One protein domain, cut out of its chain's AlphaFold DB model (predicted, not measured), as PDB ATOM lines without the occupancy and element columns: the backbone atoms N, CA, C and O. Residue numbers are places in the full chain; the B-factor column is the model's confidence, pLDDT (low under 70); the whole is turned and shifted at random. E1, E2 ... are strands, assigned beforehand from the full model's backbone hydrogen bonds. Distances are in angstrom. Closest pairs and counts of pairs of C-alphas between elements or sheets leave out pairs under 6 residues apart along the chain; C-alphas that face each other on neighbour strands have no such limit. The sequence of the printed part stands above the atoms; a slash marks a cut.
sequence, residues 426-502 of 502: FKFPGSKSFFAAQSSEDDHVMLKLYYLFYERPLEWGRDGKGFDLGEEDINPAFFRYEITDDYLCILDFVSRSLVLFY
ATOM      1  N   PHE A 426     -43.093  36.121 -36.312       71.44
ATOM      2  CA  PHE A 426     -42.019  35.143 -36.332       71.44
ATOM      3  C   PHE A 426     -41.477  34.920 -37.742       71.44
ATOM      4  O   PHE A 426     -42.208  35.003 -38.735       71.44
ATOM      5  N   LYS A 427     -40.179  34.618 -37.831       75.31
ATOM      6  CA  LYS A 427     -39.515  34.201 -39.071       75.31
ATOM      7  C   LYS A 427     -38.822  32.869 -38.878       75.31
ATOM      8  O   LYS A 427     -38.102  32.657 -37.904       75.31
ATOM      9  N   PHE A 428     -39.025  32.005 -39.862       74.75
ATOM     10  CA  PHE A 428     -38.434  30.683 -39.919       74.75
ATOM     11  C   PHE A 428     -37.448  30.617 -41.097       74.75
ATOM     12  O   PHE A 428     -37.869  30.824 -42.240       74.75
ATOM     13  N   PRO A 429     -36.156  30.332 -40.869       71.69
ATOM     14  CA  PRO A 429     -35.236  29.985 -41.940       71.69
ATOM     15  C   PRO A 429     -35.576  28.556 -42.374       71.69
ATOM     16  O   PRO A 429     -35.387  27.618 -41.608       71.69
ATOM     17  N   GLY A 430     -36.142  28.395 -43.575       63.56
ATOM     18  CA  GLY A 430     -36.797  27.175 -44.093       63.56
ATOM     19  C   GLY A 430     -36.048  25.833 -43.996       63.56
ATOM     20  O   GLY A 430     -36.616  24.808 -44.367       63.56
ATOM     21  N   SER A 431     -34.810  25.818 -43.513       61.44
ATOM     22  CA  SER A 431     -33.898  24.678 -43.389       61.44
ATOM     23  C   SER A 431     -33.581  24.256 -41.949       61.44
ATOM     24  O   SER A 431     -33.001  23.181 -41.778       61.44
ATOM     25  N   LYS A 432     -33.913  25.041 -40.911       67.31
ATOM     26  CA  LYS A 432     -33.368  24.808 -39.560       67.31
ATOM     27  C   LYS A 432     -34.393  24.590 -38.477       67.31
ATOM     28  O   LYS A 432     -35.499  25.086 -38.518       67.31
ATOM     29  N   SER A 433     -33.985  23.876 -37.437       82.38
ATOM     30  CA  SER A 433     -34.798  23.616 -36.254       82.38
ATOM     31  C   SER A 433     -34.925  24.827 -35.327       82.38
ATOM     32  O   SER A 433     -35.174  24.622 -34.151       82.38
ATOM     33  N   PHE A 434     -34.748  26.063 -35.797       86.00
ATOM     34  CA  PHE A 434     -34.912  27.258 -34.973       86.00
ATOM     35  C   PHE A 434     -35.714  28.339 -35.680       86.00
ATOM     36  O   PHE A 434     -35.772  28.385 -36.904       86.00
ATOM     37  N   PHE A 435     -36.315  29.229 -34.901       86.94
ATOM     38  CA  PHE A 435     -37.015  30.399 -35.411       86.94
ATOM     39  C   PHE A 435     -36.953  31.536 -34.406       86.94
ATOM     40  O   PHE A 435     -36.875  31.305 -33.201       86.94
ATOM     41  N   ALA A 436     -36.998  32.763 -34.913       87.44
ATOM     42  CA  ALA A 436     -37.103  33.942 -34.071       87.44
ATOM     43  C   ALA A 436     -38.558  34.402 -34.031       87.44
ATOM     44  O   ALA A 436     -39.225  34.423 -35.071       87.44
ATOM     45  N   ALA A 437     -39.037  34.760 -32.845       88.00
ATOM     46  CA  ALA A 437     -40.356  35.324 -32.625       88.00
ATOM     47  C   ALA A 437     -40.258  36.579 -31.754       88.00
ATOM     48  O   ALA A 437     -39.520  36.602 -30.774       88.00
ATOM     49  N   GLN A 438     -40.999  37.617 -32.125       85.00
ATOM     50  CA  GLN A 438     -41.190  38.800 -31.292       85.00
ATOM     51  C   GLN A 438     -42.207  38.477 -30.202       85.00
ATOM     52  O   GLN A 438     -43.240  37.871 -30.483       85.00
ATOM     53  N   SER A 439     -41.892  38.862 -28.975       85.12
ATOM     54  CA  SER A 439     -42.708  38.660 -27.787       85.12
ATOM     55  C   SER A 439     -42.782  39.963 -27.007       85.12
ATOM     56  O   SER A 439     -41.754  40.597 -26.821       85.12
ATOM     57  N   SER A 440     -43.953  40.332 -26.509       81.94
ATOM     58  CA  SER A 440     -44.101  41.397 -25.514       81.94
ATOM     59  C   SER A 440     -43.894  40.806 -24.118       81.94
ATOM     60  O   SER A 440     -44.524  39.803 -23.789       81.94
ATOM     61  N   GLU A 441     -42.995  41.357 -23.311       79.00
ATOM     62  CA  GLU A 441     -42.814  40.992 -21.900       79.00
ATOM     63  C   GLU A 441     -42.513  42.243 -21.080       79.00
ATOM     64  O   GLU A 441     -41.617  42.993 -21.446       79.00
ATOM     65  N   ASP A 442     -43.223  42.437 -19.964       79.19
ATOM     66  CA  ASP A 442     -42.991  43.538 -19.017       79.19
ATOM     67  C   ASP A 442     -42.920  44.935 -19.684       79.19
ATOM     68  O   ASP A 442     -42.051  45.729 -19.346       79.19
ATOM     69  N   ASP A 443     -43.811  45.230 -20.640       79.06
ATOM     70  CA  ASP A 443     -43.844  46.465 -21.450       79.06
ATOM     71  C   ASP A 443     -42.649  46.652 -22.421       79.06
ATOM     72  O   ASP A 443     -42.433  47.734 -22.979       79.06
ATOM     73  N   HIS A 444     -41.876  45.589 -22.675       78.44
ATOM     74  CA  HIS A 444     -40.791  45.546 -23.660       78.44
ATOM     75  C   HIS A 444     -41.091  44.585 -24.812       78.44
ATOM     76  O   HIS A 444     -41.652  43.501 -24.631       78.44
ATOM     77  N   VAL A 445     -40.637  44.933 -26.020       81.69
ATOM     78  CA  VAL A 445     -40.666  44.014 -27.164       81.69
ATOM     79  C   VAL A 445     -39.350  43.243 -27.219       81.69
ATOM     80  O   VAL A 445     -38.312  43.751 -27.621       81.69
ATOM     81  N   MET A 446     -39.401  41.961 -26.884       85.00
ATOM     82  CA  MET A 446     -38.263  41.050 -26.898       85.00
ATOM     83  C   MET A 446     -38.244  40.213 -28.178       85.00
ATOM     84  O   MET A 446     -39.234  39.579 -28.548       85.00
ATOM     85  N   LEU A 447     -37.092  40.112 -28.836       86.94
ATOM     86  CA  LEU A 447     -36.854  39.065 -29.823       86.94
ATOM     87  C   LEU A 447     -36.394  37.796 -29.103       86.94
ATOM     88  O   LEU A 447     -35.375  37.781 -28.408       86.94
ATOM     89  N   LYS A 448     -37.129  36.704 -29.294       89.19
ATOM     90  CA  LYS A 448     -36.844  35.394 -28.705       89.19
ATOM     91  C   LYS A 448     -36.479  34.389 -29.777       89.19
ATOM     92  O   LYS A 448     -37.119  34.333 -30.823       89.19
ATOM     93  N   LEU A 449     -35.467  33.578 -29.501       89.94
ATOM     94  CA  LEU A 449     -35.043  32.494 -30.372       89.94
ATOM     95  C   LEU A 449     -35.559  31.182 -29.793       89.94
ATOM     96  O   LEU A 449     -35.333  30.890 -28.626       89.94
ATOM     97  N   TYR A 450     -36.244  30.385 -30.596       90.50
ATOM     98  CA  TYR A 450     -36.793  29.098 -30.190       90.50
ATOM     99  C   TYR A 450     -36.164  27.987 -31.003       90.50
ATOM    100  O   TYR A 450     -35.912  28.153 -32.196       90.50
ATOM    101  N   TYR A 451     -35.984  26.828 -30.375       90.62
ATOM    102  CA  TYR A 451     -35.767  25.585 -31.100       90.62
ATOM    103  C   TYR A 451     -37.126  24.922 -31.360       90.62
ATOM    104  O   TYR A 451     -37.934  24.777 -30.453       90.62
ATOM    105  N   LEU A 452     -37.388  24.503 -32.597       89.38
ATOM    106  CA  LEU A 452     -38.686  24.051 -33.110       89.38
ATOM    107  C   LEU A 452     -39.315  22.921 -32.290       89.38
ATOM    108  O   LEU A 452     -40.529  22.803 -32.222       89.38
ATOM    109  N   PHE A 453     -38.506  22.058 -31.684       91.69
ATOM    110  CA  PHE A 453     -39.010  20.959 -30.853       91.69
ATOM    111  C   PHE A 453     -38.719  21.161 -29.369       91.69
ATOM    112  O   PHE A 453     -38.639  20.195 -28.614       91.69
ATOM    113  N   TYR A 454     -38.530  22.415 -28.961       91.69
ATOM    114  CA  TYR A 454     -38.267  22.803 -27.589       91.69
ATOM    115  C   TYR A 454     -39.240  23.898 -27.159       91.69
ATOM    116  O   TYR A 454     -39.374  24.931 -27.804       91.69
ATOM    117  N   GLU A 455     -39.941  23.650 -26.058       93.12
ATOM    118  CA  GLU A 455     -41.058  24.483 -25.604       93.12
ATOM    119  C   GLU A 455     -40.628  25.887 -25.150       93.12
ATOM    120  O   GLU A 455     -41.412  26.832 -25.199       93.12
ATOM    121  N   ARG A 456     -39.394  26.028 -24.664       92.06
ATOM    122  CA  ARG A 456     -38.884  27.276 -24.085       92.06
ATOM    123  C   ARG A 456     -38.003  28.020 -25.088       92.06
ATOM    124  O   ARG A 456     -37.372  27.371 -25.928       92.06
ATOM    125  N   PRO A 457     -37.918  29.357 -24.995       91.44
ATOM    126  CA  PRO A 457     -36.919  30.093 -25.749       91.44
ATOM    127  C   PRO A 457     -35.521  29.637 -25.320       91.44
ATOM    128  O   PRO A 457     -35.299  29.217 -24.182       91.44
ATOM    129  N   LEU A 458     -34.584  29.693 -26.257       89.31
ATOM    130  CA  LEU A 458     -33.167  29.569 -25.972       89.31
ATOM    131  C   LEU A 458     -32.738  30.780 -25.147       89.31
ATOM    132  O   LEU A 458     -33.177  31.898 -25.413       89.31
ATOM    133  N   GLU A 459     -31.879  30.555 -24.162       87.00
ATOM    134  CA  GLU A 459     -31.273  31.644 -23.405       87.00
ATOM    135  C   GLU A 459     -30.216  32.311 -24.286       87.00
ATOM    136  O   GLU A 459     -29.235  31.686 -24.695       87.00
ATOM    137  N   TRP A 460     -30.449  33.572 -24.636       81.31
ATOM    138  CA  TRP A 460     -29.551  34.369 -25.464       81.31
ATOM    139  C   TRP A 460     -29.720  35.855 -25.133       81.31
ATOM    140  O   TRP A 460     -30.662  36.236 -24.441       81.31
ATOM    141  N   GLY A 461     -28.790  36.690 -25.596       75.44
ATOM    142  CA  GLY A 461     -28.720  38.094 -25.187       75.44
ATOM    143  C   GLY A 461     -28.011  38.290 -23.843       75.44
ATOM    144  O   GLY A 461     -27.394  37.370 -23.309       75.44
ATOM    145  N   ARG A 462     -28.034  39.523 -23.320       71.00
ATOM    146  CA  ARG A 462     -27.270  39.891 -22.109       71.00
ATOM    147  C   ARG A 462     -27.893  39.376 -20.815       71.00
ATOM    148  O   ARG A 462     -27.165  39.128 -19.861       71.00
ATOM    149  N   ASP A 463     -29.211  39.247 -20.781       78.75
ATOM    150  CA  ASP A 463     -29.993  38.862 -19.605       78.75
ATOM    151  C   ASP A 463     -30.476  37.401 -19.654       78.75
ATOM    152  O   ASP A 463     -31.132  36.933 -18.725       78.75
ATOM    153  N   GLY A 464     -30.158  36.681 -20.736       81.81
ATOM    154  CA  GLY A 464     -30.593  35.307 -20.973       81.81
ATOM    155  C   GLY A 464     -32.078  35.161 -21.320       81.81
ATOM    156  O   GLY A 464     -32.543  34.032 -21.458       81.81
ATOM    157  N   LYS A 465     -32.835  36.255 -21.481       79.62
ATOM    158  CA  LYS A 465     -34.276  36.215 -21.797       79.62
ATOM    159  C   LYS A 465     -34.578  36.494 -23.267       79.62
ATOM    160  O   LYS A 465     -35.636  36.099 -23.765       79.62
ATOM    161  N   GLY A 466     -33.652  37.143 -23.965       83.12
ATOM    162  CA  GLY A 466     -33.743  37.438 -25.384       83.12
ATOM    163  C   GLY A 466     -32.956  38.682 -25.765       83.12
ATOM    164  O   GLY A 466     -32.097  39.158 -25.025       83.12
ATOM    165  N   PHE A 467     -33.254  39.215 -26.944       83.06
ATOM    166  CA  PHE A 467     -32.738  40.511 -27.360       83.06
ATOM    167  C   PHE A 467     -33.835  41.563 -27.213       83.06
ATOM    168  O   PHE A 467     -34.837  41.504 -27.925       83.06
ATOM    169  N   ASP A 468     -33.642  42.494 -26.283       82.94
ATOM    170  CA  ASP A 468     -34.540  43.626 -26.062       82.94
ATOM    171  C   ASP A 468     -34.509  44.566 -27.274       82.94
ATOM    172  O   ASP A 468     -33.456  45.094 -27.639       82.94
ATOM    173  N   LEU A 469     -35.658  44.718 -27.936       77.06
ATOM    174  CA  LEU A 469     -35.854  45.668 -29.032       77.06
ATOM    175  C   LEU A 469     -36.300  47.044 -28.502       77.06
ATOM    176  O   LEU A 469     -36.440  47.976 -29.285       77.06
ATOM    177  N   GLY A 470     -36.481  47.198 -27.193       74.44
ATOM    178  CA  GLY A 470     -36.859  48.440 -26.534       74.44
ATOM    179  C   GLY A 470     -38.286  48.432 -25.991       74.44
ATOM    180  O   GLY A 470     -39.003  47.429 -26.037       74.44
ATOM    181  N   GLU A 471     -38.673  49.587 -25.456       69.62
ATOM    182  CA  GLU A 471     -39.988  49.838 -24.859       69.62
ATOM    183  C   GLU A 471     -41.117  49.708 -25.895       69.62
ATOM    184  O   GLU A 471     -40.938  50.016 -27.078       69.62
ATOM    185  N   GLU A 472     -42.302  49.293 -25.443       58.25
ATOM    186  CA  GLU A 472     -43.496  49.062 -26.273       58.25
ATOM    187  C   GLU A 472     -43.942  50.259 -27.127       58.25
ATOM    188  O   GLU A 472     -44.524  50.070 -28.202       58.25
ATOM    189  N   ASP A 473     -43.624  51.483 -26.704       57.94
ATOM    190  CA  ASP A 473     -43.930  52.705 -27.457       57.94
ATOM    191  C   ASP A 473     -43.127  52.813 -28.769       57.94
ATOM    192  O   ASP A 473     -43.495  53.561 -29.689       57.94
ATOM    193  N   ILE A 474     -42.041  52.046 -28.908       58.56
ATOM    194  CA  ILE A 474     -41.291  51.939 -30.156       58.56
ATOM    195  C   ILE A 474     -42.024  50.956 -31.064       58.56
ATOM    196  O   ILE A 474     -41.983  49.744 -30.873       58.56
ATOM    197  N   ASN A 475     -42.669  51.488 -32.109       59.94
ATOM    198  CA  ASN A 475     -43.416  50.674 -33.065       59.94
ATOM    199  C   ASN A 475     -42.546  49.496 -33.566       59.94
ATOM    200  O   ASN A 475     -41.547  49.728 -34.252       59.94
ATOM    201  N   PRO A 476     -42.928  48.234 -33.298       55.28
ATOM    202  CA  PRO A 476     -42.124  47.060 -33.637       55.28
ATOM    203  C   PRO A 476     -41.882  46.901 -35.147       55.28
ATOM    204  O   PRO A 476     -40.984  46.167 -35.560       55.28
ATOM    205  N   ALA A 477     -42.613  47.641 -35.994       56.78
ATOM    206  CA  ALA A 477     -42.313  47.789 -37.417       56.78
ATOM    207  C   ALA A 477     -40.943  48.446 -37.706       56.78
ATOM    208  O   ALA A 477     -40.436  48.315 -38.824       56.78
ATOM    209  N   PHE A 478     -40.336  49.130 -36.728       59.19
ATOM    210  CA  PHE A 478     -38.990  49.709 -36.808       59.19
ATOM    211  C   PHE A 478     -37.864  48.693 -36.613       59.19
ATOM    212  O   PHE A 478     -36.696  49.049 -36.767       59.19
ATOM    213  N   PHE A 479     -38.187  47.427 -36.350       65.50
ATOM    214  CA  PHE A 479     -37.204  46.355 -36.334       65.50
ATOM    215  C   PHE A 479     -37.457  45.411 -37.494       65.50
ATOM    216  O   PHE A 479     -38.531  44.829 -37.655       65.50
ATOM    217  N   ARG A 480     -36.430  45.220 -38.322       73.31
ATOM    218  CA  ARG A 480     -36.408  44.122 -39.285       73.31
ATOM    219  C   ARG A 480     -35.309  43.175 -38.885       73.31
ATOM    220  O   ARG A 480     -34.141  43.508 -38.993       73.31
ATOM    221  N   TYR A 481     -35.691  41.974 -38.487       77.12
ATOM    222  CA  TYR A 481     -34.732  40.897 -38.331       77.12
ATOM    223  C   TYR A 481     -34.792  39.959 -39.532       77.12
ATOM    224  O   TYR A 481     -35.856  39.725 -40.112       77.12
ATOM    225  N   GLU A 482     -33.651  39.430 -39.930       79.12
ATOM    226  CA  GLU A 482     -33.522  38.346 -40.887       79.12
ATOM    227  C   GLU A 482     -32.741  37.236 -40.214       79.12
ATOM    228  O   GLU A 482     -31.630  37.437 -39.732       79.12
ATOM    229  N   ILE A 483     -33.358  36.065 -40.153       76.50
ATOM    230  CA  ILE A 483     -32.719  34.879 -39.625       76.50
ATOM    231  C   ILE A 483     -32.339  33.998 -40.804       76.50
ATOM    232  O   ILE A 483     -33.168  33.702 -41.667       76.50
ATOM    233  N   THR A 484     -31.071  33.626 -40.859       76.12
ATOM    234  CA  THR A 484     -30.538  32.718 -41.866       76.12
ATOM    235  C   THR A 484     -30.063  31.446 -41.196       76.12
ATOM    236  O   THR A 484     -30.253  31.234 -39.998       76.12
ATOM    237  N   ASP A 485     -29.442  30.585 -41.991       69.62
ATOM    238  CA  ASP A 485     -28.729  29.457 -41.448       69.62
ATOM    239  C   ASP A 485     -27.618  29.931 -40.497       69.62
ATOM    240  O   ASP A 485     -27.549  29.485 -39.357       69.62
ATOM    241  N   ASP A 486     -26.774  30.859 -40.918       74.88
ATOM    242  CA  ASP A 486     -25.497  31.087 -40.234       74.88
ATOM    243  C   ASP A 486     -25.506  32.291 -39.298       74.88
ATOM    244  O   ASP A 486     -24.545  32.501 -38.569       74.88
ATOM    245  N   TYR A 487     -26.559  33.103 -39.350       77.50
ATOM    246  CA  TYR A 487     -26.652  34.296 -38.528       77.50
ATOM    247  C   TYR A 487     -28.090  34.759 -38.322       77.50
ATOM    248  O   TYR A 487     -28.970  34.561 -39.169       77.50
ATOM    249  N   LEU A 488     -28.293  35.474 -37.221       80.00
ATOM    250  CA  LEU A 488     -29.427  36.361 -37.016       80.00
ATOM    251  C   LEU A 488     -28.952  37.802 -37.208       80.00
ATOM    252  O   LEU A 488     -28.061  38.282 -36.516       80.00
ATOM    253  N   CYS A 489     -29.558  38.486 -38.165       80.75
ATOM    254  CA  CYS A 489     -29.331  39.890 -38.443       80.75
ATOM    255  C   CYS A 489     -30.512  40.693 -37.905       80.75
ATOM    256  O   CYS A 489     -31.655  40.388 -38.243       80.75
ATOM    257  N   ILE A 490     -30.256  41.713 -37.093       80.19
ATOM    258  CA  ILE A 490     -31.264  42.663 -36.627       80.19
ATOM    259  C   ILE A 490     -30.885  44.037 -37.165       80.19
ATOM    260  O   ILE A 490     -29.806  44.553 -36.880       80.19
ATOM    261  N   LEU A 491     -31.778  44.616 -37.963       77.00
ATOM    262  CA  LEU A 491     -31.695  45.991 -38.423       77.00
ATOM    263  C   LEU A 491     -32.620  46.844 -37.557       77.00
ATOM    264  O   LEU A 491     -33.848  46.712 -37.631       77.00
ATOM    265  N   ASP A 492     -32.008  47.712 -36.760       75.25
ATOM    266  CA  ASP A 492     -32.692  48.718 -35.961       75.25
ATOM    267  C   ASP A 492     -32.712  50.041 -36.739       75.25
ATOM    268  O   ASP A 492     -31.681  50.687 -36.955       75.25
ATOM    269  N   PHE A 493     -33.901  50.445 -37.190       66.88
ATOM    270  CA  PHE A 493     -34.070  51.688 -37.940       66.88
ATOM    271  C   PHE A 493     -33.972  52.942 -37.063       66.88
ATOM    272  O   PHE A 493     -33.676  54.016 -37.594       66.88
ATOM    273  N   VAL A 494     -34.197  52.823 -35.751       67.50
ATOM    274  CA  VAL A 494     -34.133  53.937 -34.799       67.50
ATOM    275  C   VAL A 494     -32.677  54.298 -34.534       67.50
ATOM    276  O   VAL A 494     -32.275  55.441 -34.755       67.50
ATOM    277  N   SER A 495     -31.861  53.316 -34.143       67.19
ATOM    278  CA  SER A 495     -30.433  53.542 -33.884       67.19
ATOM    279  C   SER A 495     -29.564  53.518 -35.145       67.19
ATOM    280  O   SER A 495     -28.391  53.887 -35.089       67.19
ATOM    281  N   ARG A 496     -30.126  53.107 -36.294       67.25
ATOM    282  CA  ARG A 496     -29.398  52.843 -37.550       67.25
ATOM    283  C   ARG A 496     -28.270  51.825 -37.370       67.25
ATOM    284  O   ARG A 496     -27.258  51.896 -38.068       67.25
ATOM    285  N   SER A 497     -28.438  50.896 -36.436       66.81
ATOM    286  CA  SER A 497     -27.459  49.853 -36.167       66.81
ATOM    287  C   SER A 497     -27.844  48.541 -36.851       66.81
ATOM    288  O   SER A 497     -29.019  48.217 -37.054       66.81
ATOM    289  N   LEU A 498     -26.811  47.799 -37.247       69.50
ATOM    290  CA  LEU A 498     -26.914  46.435 -37.737       69.50
ATOM    291  C   LEU A 498     -26.259  45.532 -36.695       69.50
ATOM    292  O   LEU A 498     -25.055  45.643 -36.460       69.50
ATOM    293  N   VAL A 499     -27.037  44.644 -36.087       72.44
ATOM    294  CA  VAL A 499     -26.522  43.670 -35.122       72.44
ATOM    295  C   VAL A 499     -26.519  42.293 -35.775       72.44
ATOM    296  O   VAL A 499     -27.561  41.795 -36.196       72.44
ATOM    297  N   LEU A 500     -25.334  41.692 -35.883       69.50
ATOM    298  CA  LEU A 500     -25.129  40.352 -36.430       69.50
ATOM    299  C   LEU A 500     -24.769  39.392 -35.295       69.50
ATOM    300  O   LEU A 500     -23.770  39.589 -34.605       69.50
ATOM    301  N   PHE A 501     -25.575  38.348 -35.128       72.50
ATOM    302  CA  PHE A 501     -25.324  37.231 -34.222       72.50
ATOM    303  C   PHE A 501     -24.967  36.002 -35.050       72.50
ATOM    304  O   PHE A 501     -25.707  35.684 -35.980       72.50
ATOM    305  N   TYR A 502     -23.866  35.333 -34.708       65.69
ATOM    306  CA  TYR A 502     -23.393  34.098 -35.344       65.69
ATOM    307  C   TYR A 502     -23.674  32.877 -34.474       65.69
ATOM    308  O   TYR A 502     -23.544  33.011 -33.234       65.69
TER     309      TYR A 502
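AT A GLANCE: This is residues 426 to 502 of the 502 residues of the protein "DEKNAAC103269" of Brettanomyces naardenensis (UniProt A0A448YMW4). Two small sheets, E1-E2-E3 and E4-E5-E6, lie one over the other, loosely and only partly face to face. Each is a meander, each strand the antiparallel neighbour of the one before. The 77 printed residues have six strands, E1 to E6 along the chain, and no named helix: all strand, with under half, 36, in named strands. It is compact, radius of gyration of the C-alphas 12.0 A, spanning 32 by 24 by 20 A.

IN THESE COORDINATES: Find C-alpha 434 at (-34.912, 27.258, -34.973); there E1, residues 434 to 441, begins, 20.5 A long. E2, 444 to 451, spans 21.9 A. Then come E3, 467 to 471; E4, 479 to 483; E5, 488 to 492; and E6, 497 to 501, ending at (-25.324, 37.231, -34.222).

HOW THE PARTS SIT: In hairpin E1 and E2, at 153 degrees, find N 437 and O 448 within hydrogen-bond range, 2.8 A; in hairpin E4 and E5, N 482 and O 489, 2.8 A. Between the sheets, the closest C-alphas of E1 and E4, Ala 436 and Ile 483, are 7.1 A apart.

THE WHOLE: The printed part has no cut. The long link is residues 452 to 466. Confidence is under 70 in 21 residues, among them 471 to 479.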